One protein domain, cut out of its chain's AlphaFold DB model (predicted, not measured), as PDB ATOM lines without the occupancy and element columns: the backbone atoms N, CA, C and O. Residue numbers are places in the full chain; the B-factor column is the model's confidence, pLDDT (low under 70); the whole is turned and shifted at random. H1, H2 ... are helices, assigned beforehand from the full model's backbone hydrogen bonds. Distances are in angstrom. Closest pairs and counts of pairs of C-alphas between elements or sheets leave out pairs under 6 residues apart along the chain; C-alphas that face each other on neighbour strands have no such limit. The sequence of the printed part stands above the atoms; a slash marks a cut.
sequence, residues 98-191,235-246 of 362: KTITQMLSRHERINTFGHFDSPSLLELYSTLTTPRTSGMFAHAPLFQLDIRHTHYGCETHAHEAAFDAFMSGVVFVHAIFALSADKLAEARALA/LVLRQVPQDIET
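Overview. This is residues 98 to 191 and 235 to 246 of the 362 residues of an uncharacterized protein of Hypsibius dujardini (UniProt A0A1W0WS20). One long helix, H3, makes the long axis, and two short helices, H1 and H2, pack on it amid long loops. Residues 184 to 191 of H3 stick out. The 106 printed residues have three named helices, in the order H1, H2, H3, and no named strand; the class is all helix, with 47 residues in named elements, under half. The whole is compact, with a radius of gyration of the C-alphas of 14.7 A, and spans 47 by 29 by 28 A.

Along the chain. H1 is residues 98 to 104, 9.9 A long, from C-alpha 98 at (-48.020, 104.340, 34.220). H2 is residues 121 to 129, 12.0 A. H3 is residues 161 to 191, 45.0 A, ending at C-alpha 191 at (-29.337, 129.448, 45.131).

Arrangement. H3 touches H2 with residues 164 to 174 alone, at a steep tilt of 51 degrees; the closest C-alphas, of Tyr 125 and Val 171, are 5.8 A apart. H3 touches H1 with residues 172 to 175 alone, at a shallow tilt of 25 degrees; the closest C-alphas, of Thr 101 and Ala 175, are 6.7 A apart. In H1, H2 and H3 every O i to N i+4 pair is within hydrogen-bond range.

Size, cuts and confidence. Residues 192 to 234 are not printed; C-alphas 191 and 235 are 33.5 A apart. The links H1 to H2 and H2 to H3 are long. Among the residues under pLDDT 70 are 131 to 142 and 235 to 246.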
ATOM      1  N   LYS A  98     -46.737 104.198  33.517       86.12
ATOM      2  CA  LYS A  98     -48.020 104.340  34.220       86.12
ATOM      3  C   LYS A  98     -47.808 104.740  35.670       86.12
ATOM      4  O   LYS A  98     -48.489 105.632  36.173       86.12
ATOM      5  N   THR A  99     -46.885 104.068  36.351       82.19
ATOM      6  CA  THR A  99     -46.562 104.371  37.749       82.19
ATOM      7  C   THR A  99     -45.980 105.773  37.869       82.19
ATOM      8  O   THR A  99     -46.387 106.529  38.752       82.19
ATOM      9  N   ILE A 100     -45.079 106.145  36.956       83.88
ATOM     10  CA  ILE A 100     -44.455 107.471  36.935       83.88
ATOM     11  C   ILE A 100     -45.512 108.559  36.727       83.88
ATOM     12  O   ILE A 100     -45.601 109.486  37.531       83.88
ATOM     13  N   THR A 101     -46.364 108.451  35.704       87.38
ATOM     14  CA  THR A 101     -47.381 109.478  35.429       87.38
ATOM     15  C   THR A 101     -48.435 109.565  36.528       87.38
ATOM     16  O   THR A 101     -48.872 110.663  36.852       87.38
ATOM     17  N   GLN A 102     -48.779 108.456  37.193       84.38
ATOM     18  CA  GLN A 102     -49.634 108.473  38.391       84.38
ATOM     19  C   GLN A 102     -49.002 109.192  39.589       84.38
ATOM     20  O   GLN A 102     -49.722 109.728  40.433       84.38
ATOM     21  N   MET A 103     -47.674 109.170  39.716       84.62
ATOM     22  CA  MET A 103     -46.987 109.983  40.718       84.62
ATOM     23  C   MET A 103     -47.015 111.459  40.324       84.62
ATOM     24  O   MET A 103     -47.329 112.302  41.163       84.62
ATOM     25  N   LEU A 104     -46.756 111.763  39.049       85.38
ATOM     26  CA  LEU A 104     -46.783 113.133  38.538       85.38
ATOM     27  C   LEU A 104     -48.167 113.763  38.604       85.38
ATOM     28  O   LEU A 104     -48.261 114.942  38.925       85.38
ATOM     29  N   SER A 105     -49.240 112.999  38.393       88.25
ATOM     30  CA  SER A 105     -50.603 113.531  38.463       88.25
ATOM     31  C   SER A 105     -50.953 114.102  39.841       88.25
ATOM     32  O   SER A 105     -51.749 115.029  39.963       88.25
ATOM     33  N   ARG A 106     -50.293 113.603  40.892       85.69
ATOM     34  CA  ARG A 106     -50.437 114.071  42.279       85.69
ATOM     35  C   ARG A 106     -49.435 115.164  42.654       85.69
ATOM     36  O   ARG A 106     -49.466 115.651  43.780       85.69
ATOM     37  N   HIS A 107     -48.530 115.525  41.749       85.25
ATOM     38  CA  HIS A 107     -47.470 116.492  41.997       85.25
ATOM     39  C   HIS A 107     -47.910 117.892  41.557       85.25
ATOM     40  O   HIS A 107     -47.735 118.269  40.402       85.25
ATOM     41  N   GLU A 108     -48.459 118.684  42.480       84.62
ATOM     42  CA  GLU A 108     -49.136 119.967  42.194       84.62
ATOM     43  C   GLU A 108     -48.302 120.958  41.361       84.62
ATOM     44  O   GLU A 108     -48.816 121.623  40.459       84.62
ATOM     45  N   ARG A 109     -46.991 121.025  41.624       82.00
ATOM     46  CA  ARG A 109     -46.061 121.904  40.896       82.00
ATOM     47  C   ARG A 109     -45.799 121.475  39.457       82.00
ATOM     48  O   ARG A 109     -45.524 122.317  38.615       82.00
ATOM     49  N   ILE A 110     -45.856 120.171  39.195       83.94
ATOM     50  CA  ILE A 110     -45.598 119.619  37.863       83.94
ATOM     51  C   ILE A 110     -46.911 119.574  37.091       83.94
ATOM     52  O   ILE A 110     -47.002 120.095  35.988       83.94
ATOM     53  N   ASN A 111     -47.956 119.012  37.693       88.06
ATOM     54  CA  ASN A 111     -49.243 118.765  37.061       88.06
ATOM     55  C   ASN A 111     -50.250 119.911  37.269       88.06
ATOM     56  O   ASN A 111     -51.436 119.686  37.486       88.06
ATOM     57  N   THR A 112     -49.798 121.164  37.181       82.00
ATOM     58  CA  THR A 112     -50.642 122.352  37.421       82.00
ATOM     59  C   THR A 112     -51.848 122.438  36.476       82.00
ATOM     60  O   THR A 112     -52.881 123.002  36.830       82.00
ATOM     61  N   PHE A 113     -51.731 121.858  35.279       83.75
ATOM     62  CA  PHE A 113     -52.779 121.863  34.252       83.75
ATOM     63  C   PHE A 113     -53.450 120.497  34.041       83.75
ATOM     64  O   PHE A 113     -54.161 120.334  33.053       83.75
ATOM     65  N   GLY A 114     -53.207 119.511  34.912       87.75
ATOM     66  CA  GLY A 114     -53.827 118.182  34.802       87.75
ATOM     67  C   GLY A 114     -53.354 117.340  33.607       87.75
ATOM     68  O   GLY A 114     -54.020 116.391  33.201       87.75
ATOM     69  N   HIS A 115     -52.208 117.663  33.003       88.50
ATOM     70  CA  HIS A 115     -51.702 116.984  31.803       88.50
ATOM     71  C   HIS A 115     -51.180 115.554  32.050       88.50
ATOM     72  O   HIS A 115     -50.898 114.841  31.088       88.50
ATOM     73  N   PHE A 116     -51.079 115.116  33.311       90.56
ATOM     74  CA  PHE A 116     -50.795 113.726  33.696       90.56
ATOM     75  C   PHE A 116     -52.012 112.984  34.282       90.56
ATOM     76  O   PHE A 116     -51.866 111.850  34.736       90.56
ATOM     77  N   ASP A 117     -53.210 113.579  34.280       89.94
ATOM     78  CA  ASP A 117     -54.385 112.996  34.954       89.94
ATOM     79  C   ASP A 117     -54.976 111.793  34.221       89.94
ATOM     80  O   ASP A 117     -55.632 110.947  34.842       89.94
ATOM     81  N   SER A 118     -54.754 111.698  32.907       90.25
ATOM     82  CA  SER A 118     -55.350 110.620  32.130       90.25
ATOM     83  C   SER A 118     -54.768 109.258  32.528       90.25
ATOM     84  O   SER A 118     -53.548 109.081  32.633       90.25
ATOM     85  N   PRO A 119     -55.624 108.239  32.721       83.50
ATOM     86  CA  PRO A 119     -55.156 106.900  32.977       83.50
ATOM     87  C   PRO A 119     -54.770 106.125  31.703       83.50
ATOM     88  O   PRO A 119     -54.163 105.059  31.833       83.50
ATOM     89  N   SER A 120     -55.127 106.611  30.517       93.00
ATOM     90  CA  SER A 120     -54.908 105.933  29.237       93.00
ATOM     91  C   SER A 120     -53.587 106.372  28.605       93.00
ATOM     92  O   SER A 120     -53.265 107.559  28.599       93.00
ATOM     93  N   LEU A 121     -52.831 105.423  28.042       94.00
ATOM     94  CA  LEU A 121     -51.590 105.727  27.327       94.00
ATOM     95  C   LEU A 121     -51.846 106.658  26.135       94.00
ATOM     96  O   LEU A 121     -51.138 107.648  25.975       94.00
ATOM     97  N   LEU A 122     -52.874 106.368  25.331       94.06
ATOM     98  CA  LEU A 122     -53.201 107.147  24.135       94.06
ATOM     99  C   LEU A 122     -53.610 108.580  24.484       94.06
ATOM    100  O   LEU A 122     -53.180 109.531  23.833       94.06
ATOM    101  N   GLU A 123     -54.435 108.750  25.513       93.12
ATOM    102  CA  GLU A 123     -54.872 110.074  25.958       93.12
ATOM    103  C   GLU A 123     -53.717 110.872  26.572       93.12
ATOM    104  O   GLU A 123     -53.591 112.060  26.277       93.12
ATOM    105  N   LEU A 124     -52.848 110.240  27.373       92.94
ATOM    106  CA  LEU A 124     -51.628 110.877  27.882       92.94
ATOM    107  C   LEU A 124     -50.707 111.295  26.740       92.94
ATOM    108  O   LEU A 124     -50.286 112.446  26.686       92.94
ATOM    109  N   TYR A 125     -50.422 110.385  25.808       92.12
ATOM    110  CA  TYR A 125     -49.617 110.669  24.625       92.12
ATOM    111  C   TYR A 125     -50.196 111.848  23.839       92.12
ATOM    112  O   TYR A 125     -49.486 112.815  23.569       92.12
ATOM    113  N   SER A 126     -51.499 111.820  23.550       90.50
ATOM    114  CA  SER A 126     -52.191 112.893  22.831       90.50
ATOM    115  C   SER A 126     -52.094 114.214  23.586       90.50
ATOM    116  O   SER A 126     -51.754 115.231  22.996       90.50
ATOM    117  N   THR A 127     -52.328 114.189  24.902       90.19
ATOM    118  CA  THR A 127     -52.267 115.372  25.768       90.19
ATOM    119  C   THR A 127     -50.874 115.977  25.784       90.19
ATOM    120  O   THR A 127     -50.759 117.187  25.654       90.19
ATOM    121  N   LEU A 128     -49.823 115.161  25.907       87.06
ATOM    122  CA  LEU A 128     -48.437 115.618  26.031       87.06
ATOM    123  C   LEU A 128     -47.821 116.045  24.692       87.06
ATOM    124  O   LEU A 128     -46.940 116.905  24.684       87.06
ATOM    125  N   THR A 129     -48.324 115.534  23.569       82.81
ATOM    126  CA  THR A 129     -47.822 115.853  22.220       82.81
ATOM    127  C   THR A 129     -48.606 116.952  21.497       82.81
ATOM    128  O   THR A 129     -48.239 117.330  20.382       82.81
ATOM    129  N   THR A 130     -49.654 117.525  22.105       79.88
ATOM    130  CA  THR A 130     -50.375 118.653  21.490       79.88
ATOM    131  C   THR A 130     -49.464 119.872  21.276       79.88
ATOM    132  O   THR A 130     -48.547 120.111  22.061       79.88
ATOM    133  N   PRO A 131     -49.753 120.756  20.299       68.69
ATOM    134  CA  PRO A 131     -49.032 122.024  20.160       68.69
ATOM    135  C   PRO A 131     -49.081 122.906  21.416       68.69
ATOM    136  O   PRO A 131     -48.173 123.697  21.639       68.69
ATOM    137  N   ARG A 132     -50.128 122.768  22.243       66.62
ATOM    138  CA  ARG A 132     -50.285 123.509  23.503       66.62
ATOM    139  C   ARG A 132     -49.320 123.019  24.589       66.62
ATOM    140  O   ARG A 132     -48.911 123.817  25.423       66.62
ATOM    141  N   THR A 133     -48.982 121.734  24.590       68.19
ATOM    142  CA  THR A 133     -48.040 121.118  25.541       68.19
ATOM    143  C   THR A 133     -46.639 120.942  24.958       68.19
ATOM    144  O   THR A 133     -45.690 120.665  25.694       68.19
ATOM    145  N   SER A 134     -46.474 121.138  23.649       59.31
ATOM    146  CA  SER A 134     -45.179 121.171  22.979       59.31
ATOM    147  C   SER A 134     -44.340 122.325  23.535       59.31
ATOM    148  O   SER A 134     -44.740 123.485  23.483       59.31
ATOM    149  N   GLY A 135     -43.194 121.997  24.135       57.56
ATOM    150  CA  GLY A 135     -42.346 122.965  24.840       57.56
ATOM    151  C   GLY A 135     -42.793 123.312  26.268       57.56
ATOM    152  O   GLY A 135     -42.167 124.166  26.890       57.56
ATOM    153  N   MET A 136     -43.822 122.648  26.813       68.19
ATOM    154  CA  MET A 136     -44.277 122.842  28.203       68.19
ATOM    155  C   MET A 136     -43.200 122.479  29.228       68.19
ATOM    156  O   MET A 136     -43.103 123.110  30.278       68.19
ATOM    157  N   PHE A 137     -42.367 121.485  28.915       69.44
ATOM    158  CA  PHE A 137     -41.204 121.143  29.723       69.44
ATOM    159  C   PHE A 137     -39.955 121.672  29.033       69.44
ATOM    160  O   PHE A 137     -39.650 121.291  27.898       69.44
ATOM    161  N   ALA A 138     -39.245 122.567  29.720       61.28
ATOM    162  CA  ALA A 138     -38.022 123.161  29.204       61.28
ATOM    163  C   ALA A 138     -37.050 122.067  28.739       61.28
ATOM    164  O   ALA A 138     -36.804 121.098  29.455       61.28
ATOM    165  N   HIS A 139     -36.498 122.244  27.538       63.47
ATOM    166  CA  HIS A 139     -35.546 121.327  26.898       63.47
ATOM    167  C   HIS A 139     -36.091 119.942  26.510       63.47
ATOM    168  O   HIS A 139     -35.299 119.108  26.072       63.47
ATOM    169  N   ALA A 140     -37.400 119.684  26.618       66.31
ATOM    170  CA  ALA A 140     -37.960 118.411  26.169       66.31
ATOM    171  C   ALA A 140     -37.675 118.153  24.672       66.31
ATOM    172  O   ALA A 140     -37.791 119.078  23.860       66.31
ATOM    173  N   PRO A 141     -37.329 116.907  24.293       65.12
ATOM    174  CA  PRO A 141     -37.114 116.511  22.909       65.12
ATOM    175  C   PRO A 141     -38.310 116.796  22.016       65.12
ATOM    176  O   PRO A 141     -39.457 116.616  22.417       65.12
ATOM    177  N   LEU A 142     -38.027 117.106  20.753       69.31
ATOM    178  CA  LEU A 142     -38.980 116.843  19.684       69.31
ATOM    179  C   LEU A 142     -38.802 115.396  19.231       69.31
ATOM    180  O   LEU A 142     -37.676 114.938  19.044       69.31
ATOM    181  N   PHE A 143     -39.906 114.684  19.036       73.31
ATOM    182  CA  PHE A 143     -39.871 113.318  18.529       73.31
ATOM    183  C   PHE A 143     -40.033 113.334  17.019       73.31
ATOM    184  O   PHE A 143     -40.938 113.973  16.485       73.31
ATOM    185  N   GLN A 144     -39.147 112.623  16.337       68.75
ATOM    186  CA  GLN A 144     -39.204 112.458  14.898       68.75
ATOM    187  C   GLN A 144     -38.880 111.013  14.562       68.75
ATOM    188  O   GLN A 144     -37.909 110.452  15.073       68.75
ATOM    189  N   LEU A 145     -39.707 110.416  13.710       68.75
ATOM    190  CA  LEU A 145     -39.441 109.085  13.190       68.75
ATOM    191  C   LEU A 145     -38.243 109.127  12.241       68.75
ATOM    192  O   LEU A 145     -38.051 110.087  11.490       68.75
ATOM    193  N   ASP A 146     -37.441 108.066  12.269       68.75
ATOM    194  CA  ASP A 146     -36.386 107.869  11.281       68.75
ATOM    195  C   ASP A 146     -37.021 107.787   9.882       68.75
ATOM    196  O   ASP A 146     -38.036 107.118   9.696       68.75
ATOM    197  N   ILE A 147     -36.416 108.441   8.886       65.81
ATOM    198  CA  ILE A 147     -36.946 108.507   7.511       65.81
ATOM    199  C   ILE A 147     -37.139 107.127   6.858       65.81
ATOM    200  O   ILE A 147     -37.896 106.989   5.901       65.81
ATOM    201  N   ARG A 148     -36.469 106.085   7.366       63.50
ATOM    202  CA  ARG A 148     -36.637 104.698   6.908       63.50
ATOM    203  C   ARG A 148     -37.877 104.018   7.502       63.50
ATOM    204  O   ARG A 148     -38.245 102.947   7.034       63.50
ATOM    205  N   HIS A 149     -38.505 104.618   8.510       66.81
ATOM    206  CA  HIS A 149     -39.581 104.038   9.312       66.81
ATOM    207  C   HIS A 149     -40.762 105.011   9.406       66.81
ATOM    208  O   HIS A 149     -41.044 105.591  10.452       66.81
ATOM    209  N   THR A 150     -41.468 105.197   8.292       73.38
ATOM    210  CA  THR A 150     -42.581 106.157   8.185       73.38
ATOM    211  C   THR A 150     -43.941 105.580   8.569       73.38
ATOM    212  O   THR A 150     -44.921 106.318   8.558       73.38
ATOM    213  N   HIS A 151     -44.018 104.284   8.902       76.00
ATOM    214  CA  HIS A 151     -45.283 103.576   9.132       76.00
ATOM    215  C   HIS A 151     -46.178 104.282  10.162       76.00
ATOM    216  O   HIS A 151     -47.363 104.450   9.923       76.00
ATOM    217  N   TYR A 152     -45.580 104.808  11.234       78.31
ATOM    218  CA  TYR A 152     -46.284 105.467  12.337       78.31
ATOM    219  C   TYR A 152     -46.383 106.999  12.221       78.31
ATOM    220  O   TYR A 152     -46.684 107.673  13.201       78.31
ATOM    221  N   GLY A 153     -46.062 107.577  11.058       69.88
ATOM    222  CA  GLY A 153     -45.933 109.031  10.897       69.88
ATOM    223  C   GLY A 153     -47.226 109.779  10.567       69.88
ATOM    224  O   GLY A 153     -47.279 110.991  10.768       69.88
ATOM    225  N   CYS A 154     -48.240 109.089  10.044       61.12
ATOM    226  CA  CYS A 154     -49.416 109.732   9.445       61.12
ATOM    227  C   CYS A 154     -50.726 109.443  10.184       61.12
ATOM    228  O   CYS A 154     -51.635 110.268  10.147       61.12
ATOM    229  N   GLU A 155     -50.830 108.292  10.847       73.38
ATOM    230  CA  GLU A 155     -52.058 107.821  11.484       73.38
ATOM    231  C   GLU A 155     -51.764 107.294  12.890       73.38
ATOM    232  O   GLU A 155     -50.616 107.022  13.252       73.38
ATOM    233  N   THR A 156     -52.806 107.194  13.714       79.62
ATOM    234  CA  THR A 156     -52.700 106.531  15.014       79.62
ATOM    235  C   THR A 156     -52.813 105.024  14.823       79.62
ATOM    236  O   THR A 156     -53.750 104.545  14.191       79.62
ATOM    237  N   HIS A 157     -51.875 104.287  15.408       85.00
ATOM    238  CA  HIS A 157     -51.831 102.824  15.395       85.00
ATOM    239  C   HIS A 157     -51.983 102.267  16.814       85.00
ATOM    240  O   HIS A 157     -51.342 101.290  17.194       85.00
ATOM    241  N   ALA A 158     -52.778 102.948  17.646       85.56
ATOM    242  CA  ALA A 158     -53.016 102.528  19.023       85.56
ATOM    243  C   ALA A 158     -53.473 101.064  19.070       85.56
ATOM    244  O   ALA A 158     -54.266 100.640  18.228       85.56
ATOM    245  N   HIS A 159     -52.992 100.327  20.074       86.50
ATOM    246  CA  HIS A 159     -53.180  98.880  20.237       86.50
ATOM    247  C   HIS A 159     -52.305  97.994  19.339       86.50
ATOM    248  O   HIS A 159     -52.345  96.769  19.476       86.50
ATOM    249  N   GLU A 160     -51.464  98.567  18.476       89.38
ATOM    250  CA  GLU A 160     -50.316  97.846  17.931       89.38
ATOM    251  C   GLU A 160     -49.145  97.912  18.916       89.38
ATOM    252  O   GLU A 160     -48.713  98.995  19.312       89.38
ATOM    253  N   ALA A 161     -48.571  96.759  19.270       85.50
ATOM    254  CA  ALA A 161     -47.536  96.667  20.304       85.50
ATOM    255  C   ALA A 161     -46.343  97.618  20.075       85.50
ATOM    256  O   ALA A 161     -45.860  98.253  21.012       85.50
ATOM    257  N   ALA A 162     -45.874  97.755  18.830       86.75
ATOM    258  CA  ALA A 162     -44.754  98.639  18.511       86.75
ATOM    259  C   ALA A 162     -45.128 100.132  18.580       86.75
ATOM    260  O   ALA A 162     -44.300 100.949  18.988       86.75
ATOM    261  N   PHE A 163     -46.369 100.496  18.247       89.19
ATOM    262  CA  PHE A 163     -46.845 101.870  18.390       89.19
ATOM    263  C   PHE A 163     -47.099 102.231  19.859       89.19
ATOM    264  O   PHE A 163     -46.698 103.306  20.305       89.19
ATOM    265  N   ASP A 164     -47.664 101.314  20.645       91.25
ATOM    266  CA  ASP A 164     -47.835 101.487  22.090       91.25
ATOM    267  C   ASP A 164     -46.472 101.605  22.801       91.25
ATOM    268  O   ASP A 164     -46.308 102.433  23.703       91.25
ATOM    269  N   ALA A 165     -45.449 100.869  22.353       89.88
ATOM    270  CA  ALA A 165     -44.074 101.033  22.835       89.88
ATOM    271  C   ALA A 165     -43.499 102.421  22.492       89.88
ATOM    272  O   ALA A 165     -42.888 103.068  23.348       89.88
ATOM    273  N   PHE A 166     -43.734 102.918  21.273       89.75
ATOM    274  CA  PHE A 166     -43.346 104.274  20.875       89.75
ATOM    275  C   PHE A 166     -44.030 105.339  21.748       89.75
ATOM    276  O   PHE A 166     -43.344 106.178  22.338       89.75
ATOM    277  N   MET A 167     -45.356 105.269  21.903       91.88
ATOM    278  CA  MET A 167     -46.110 106.184  22.767       91.88
ATOM    279  C   MET A 167     -45.606 106.134  24.213       91.88
ATOM    280  O   MET A 167     -45.411 107.180  24.834       91.88
ATOM    281  N   SER A 168     -45.337 104.935  24.739       92.56
ATOM    282  CA  SER A 168     -44.798 104.741  26.091       92.56
ATOM    283  C   SER A 168     -43.457 105.452  26.276       92.56
ATOM    284  O   SER A 168     -43.259 106.144  27.276       92.56
ATOM    285  N   GLY A 169     -42.556 105.339  25.296       90.88
ATOM    286  CA  GLY A 169     -41.271 106.037  25.298       90.88
ATOM    287  C   GLY A 169     -41.422 107.560  25.282       90.88
ATOM    288  O   GLY A 169     -40.775 108.251  26.068       90.88
ATOM    289  N   VAL A 170     -42.320 108.087  24.443       88.00
ATOM    290  CA  VAL A 170     -42.611 109.529  24.362       88.00
ATOM    291  C   VAL A 170     -43.145 110.063  25.693       88.00
ATOM    292  O   VAL A 170     -42.617 111.040  26.230       88.00
ATOM    293  N   VAL A 171     -44.150 109.394  26.266       91.62
ATOM    294  CA  VAL A 171     -44.742 109.766  27.562       91.62
ATOM    295  C   VAL A 171     -43.693 109.738  28.675       91.62
ATOM    296  O   VAL A 171     -43.610 110.679  29.466       91.62
ATOM    297  N   PHE A 172     -42.862 108.696  28.724       90.44
ATOM    298  CA  PHE A 172     -41.789 108.578  29.711       90.44
ATOM    299  C   PHE A 172     -40.778 109.722  29.607       90.44
ATOM    300  O   PHE A 172     -40.435 110.334  30.616       90.44
ATOM    301  N   VAL A 173     -40.332 110.058  28.396       84.94
ATOM    302  CA  VAL A 173     -39.398 111.169  28.189       84.94
ATOM    303  C   VAL A 173     -40.015 112.486  28.663       84.94
ATOM    304  O   VAL A 173     -39.379 113.209  29.428       84.94
ATOM    305  N   HIS A 174     -41.267 112.783  28.307       87.06
ATOM    306  CA  HIS A 174     -41.953 113.973  28.821       87.06
ATOM    307  C   HIS A 174     -42.014 113.999  30.356       87.06
ATOM    308  O   HIS A 174     -41.717 115.028  30.960       87.06
ATOM    309  N   ALA A 175     -42.328 112.868  30.995       86.62
ATOM    310  CA  ALA A 175     -42.363 112.746  32.452       86.62
ATOM    311  C   ALA A 175     -40.997 113.032  33.109       86.62
ATOM    312  O   ALA A 175     -40.914 113.753  34.104       86.62
ATOM    313  N   ILE A 176     -39.909 112.522  32.528       82.88
ATOM    314  CA  ILE A 176     -38.541 112.769  33.000       82.88
ATOM    315  C   ILE A 176     -38.149 114.244  32.870       82.88
ATOM    316  O   ILE A 176     -37.540 114.810  33.784       82.88
ATOM    317  N   PHE A 177     -38.503 114.891  31.758       82.00
ATOM    318  CA  PHE A 177     -38.218 116.312  31.560       82.00
ATOM    319  C   PHE A 177     -39.045 117.200  32.492       82.00
ATOM    320  O   PHE A 177     -38.519 118.185  33.009       82.00
ATOM    321  N   ALA A 178     -40.289 116.817  32.788       83.44
ATOM    322  CA  ALA A 178     -41.117 117.489  33.784       83.44
ATOM    323  C   ALA A 178     -40.461 117.477  35.176       83.44
ATOM    324  O   ALA A 178     -40.305 118.523  35.806       83.44
ATOM    325  N   LEU A 179     -39.985 116.308  35.617       80.56
ATOM    326  CA  LEU A 179     -39.254 116.156  36.881       80.56
ATOM    327  C   LEU A 179     -37.938 116.944  36.901       80.56
ATOM    328  O   LEU A 179     -37.571 117.540  37.913       80.56
ATOM    329  N   SER A 180     -37.213 116.940  35.783       75.88
ATOM    330  CA  SER A 180     -35.929 117.634  35.658       75.88
ATOM    331  C   SER A 180     -36.095 119.152  35.737       75.88
ATOM    332  O   SER A 180     -35.308 119.824  36.406       75.88
ATOM    333  N   ALA A 181     -37.126 119.688  35.079       74.88
ATOM    334  CA  ALA A 181     -37.456 121.107  35.125       74.88
ATOM    335  C   ALA A 181     -37.833 121.551  36.546       74.88
ATOM    336  O   ALA A 181     -37.365 122.597  37.000       74.88
ATOM    337  N   ASP A 182     -38.610 120.737  37.262       78.94
ATOM    338  CA  ASP A 182     -39.019 121.035  38.634       78.94
ATOM    339  C   ASP A 182     -37.825 121.074  39.598       78.94
ATOM    340  O   ASP A 182     -37.632 122.068  40.298       78.94
ATOM    341  N   LYS A 183     -36.937 120.070  39.549       73.38
ATOM    342  CA  LYS A 183     -35.708 120.065  40.364       73.38
ATOM    343  C   LYS A 183     -34.768 121.223  40.046       73.38
ATOM    344  O   LYS A 183     -34.132 121.776  40.942       73.38
ATOM    345  N   LEU A 184     -34.666 121.614  38.776       69.25
ATOM    346  CA  LEU A 184     -33.857 122.769  38.390       69.25
ATOM    347  C   LEU A 184     -34.442 124.073  38.947       69.25
ATOM    348  O   LEU A 184     -33.689 124.946  39.380       69.25
ATOM    349  N   ALA A 185     -35.770 124.205  38.958       73.56
ATOM    350  CA  ALA A 185     -36.442 125.342  39.572       73.56
ATOM    351  C   ALA A 185     -36.186 125.398  41.088       73.56
ATOM    352  O   ALA A 185     -35.893 126.474  41.608       73.56
ATOM    353  N   GLU A 186     -36.203 124.254  41.782       72.81
ATOM    354  CA  GLU A 186     -35.860 124.169  43.212       72.81
ATOM    355  C   GLU A 186     -34.423 124.602  43.494       72.81
ATOM    356  O   GLU A 186     -34.190 125.453  44.353       72.81
ATOM    357  N   ALA A 187     -33.460 124.067  42.740       68.00
ATOM    358  CA  ALA A 187     -32.051 124.406  42.905       68.00
ATOM    359  C   ALA A 187     -31.795 125.906  42.678       68.00
ATOM    360  O   ALA A 187     -31.073 126.541  43.446       68.00
ATOM    361  N   ARG A 188     -32.438 126.500  41.662       73.31
ATOM    362  CA  ARG A 188     -32.361 127.945  41.389       73.31
ATOM    363  C   ARG A 188     -32.985 128.775  42.506       73.31
ATOM    364  O   ARG A 188     -32.399 129.778  42.906       73.31
ATOM    365  N   ALA A 189     -34.139 128.360  43.030       75.94
ATOM    366  CA  ALA A 189     -34.779 129.037  44.153       75.94
ATOM    367  C   ALA A 189     -33.887 129.008  45.405       75.94
ATOM    368  O   ALA A 189     -33.720 130.039  46.055       75.94
ATOM    369  N   LEU A 190     -33.255 127.868  45.702       71.75
ATOM    370  CA  LEU A 190     -32.329 127.716  46.826       71.75
ATOM    371  C   LEU A 190     -31.062 128.576  46.658       71.75
ATOM    372  O   LEU A 190     -30.631 129.249  47.598       71.75
ATOM    373  N   ALA A 191     -30.497 128.617  45.448       68.81
ATOM    374  CA  ALA A 191     -29.337 129.448  45.131       68.81
ATOM    375  C   ALA A 191     -29.640 130.951  45.281       68.81
ATOM    376  O   ALA A 191     -28.824 131.687  45.834       68.81
ATOM    377  N   LEU A 235     -42.092  98.493  44.380       38.84
ATOM    378  CA  LEU A 235     -40.761  97.984  44.741       38.84
ATOM    379  C   LEU A 235     -40.158  96.982  43.730       38.84
ATOM    380  O   LEU A 235     -39.226  96.257  44.077       38.84
ATOM    381  N   VAL A 236     -40.674  96.926  42.498       37.06
ATOM    382  CA  VAL A 236     -40.021  96.266  41.332       37.06
ATOM    383  C   VAL A 236     -39.544  97.285  40.300       37.06
ATOM    384  O   VAL A 236     -38.716  96.992  39.449       37.06
ATOM    385  N   LEU A 237     -40.060  98.505  40.392       38.97
ATOM    386  CA  LEU A 237     -39.865  99.565  39.423       38.97
ATOM    387  C   LEU A 237     -39.098 100.690  40.097       38.97
ATOM    388  O   LEU A 237     -39.449 101.096  41.210       38.97
ATOM    389  N   ARG A 238     -38.075 101.222  39.424       41.03
ATOM    390  CA  ARG A 238     -37.518 102.508  39.841       41.03
ATOM    391  C   ARG A 238     -38.629 103.540  39.656       41.03
ATOM    392  O   ARG A 238     -39.027 103.823  38.531       41.03
ATOM    393  N   GLN A 239     -39.165 104.057  40.762       43.75
ATOM    394  CA  GLN A 239     -40.274 105.020  40.734       43.75
ATOM    395  C   GLN A 239     -39.898 106.317  40.010       43.75
ATOM    396  O   GLN A 239     -40.745 106.938  39.389       43.75
ATOM    397  N   VAL A 240     -38.619 106.661  40.063       45.03
ATOM    398  CA  VAL A 240     -37.816 107.607  39.278       45.03
ATOM    399  C   VAL A 240     -36.381 107.152  39.606       45.03
ATOM    400  O   VAL A 240     -36.179 106.643  40.720       45.03
ATOM    401  N   PRO A 241     -35.364 107.244  38.730       40.62
ATOM    402  CA  PRO A 241     -34.002 107.041  39.214       40.62
ATOM    403  C   PRO A 241     -33.769 108.002  40.393       40.62
ATOM    404  O   PRO A 241     -33.970 109.208  40.254       40.62
ATOM    405  N   GLN A 242     -33.430 107.464  41.574       38.59
ATOM    406  CA  GLN A 242     -33.079 108.290  42.740       38.59
ATOM    407  C   GLN A 242     -31.963 109.274  42.352       38.59
ATOM    408  O   GLN A 242     -32.029 110.456  42.685       38.59
ATOM    409  N   ASP A 243     -31.073 108.816  41.473       40.50
ATOM    410  CA  ASP A 243     -30.135 109.633  40.720       40.50
ATOM    411  C   ASP A 243     -30.784 110.183  39.452       40.50
ATOM    412  O   ASP A 243     -30.453 109.778  38.335       40.50
ATOM    413  N   ILE A 244     -31.669 111.171  39.588       39.84
ATOM    414  CA  ILE A 244     -31.999 112.033  38.443       39.84
ATOM    415  C   ILE A 244     -30.708 112.570  37.802       39.84
ATOM    416  O   ILE A 244     -30.697 112.793  36.603       39.84
ATOM    417  N   GLU A 245     -29.607 112.669  38.554       34.88
ATOM    418  CA  GLU A 245     -28.264 112.955  38.044       34.88
ATOM    419  C   GLU A 245     -27.762 111.976  36.973       34.88
ATOM    420  O   GLU A 245     -27.123 112.422  36.033       34.88
ATOM    421  N   THR A 246     -28.098 110.680  37.014       35.75
ATOM    422  CA  THR A 246     -27.730 109.735  35.930       35.75
ATOM    423  C   THR A 246     -28.530 109.951  34.646       35.75
ATOM    424  O   THR A 246     -28.042 109.657  33.558       35.75
TER     425      THR A 246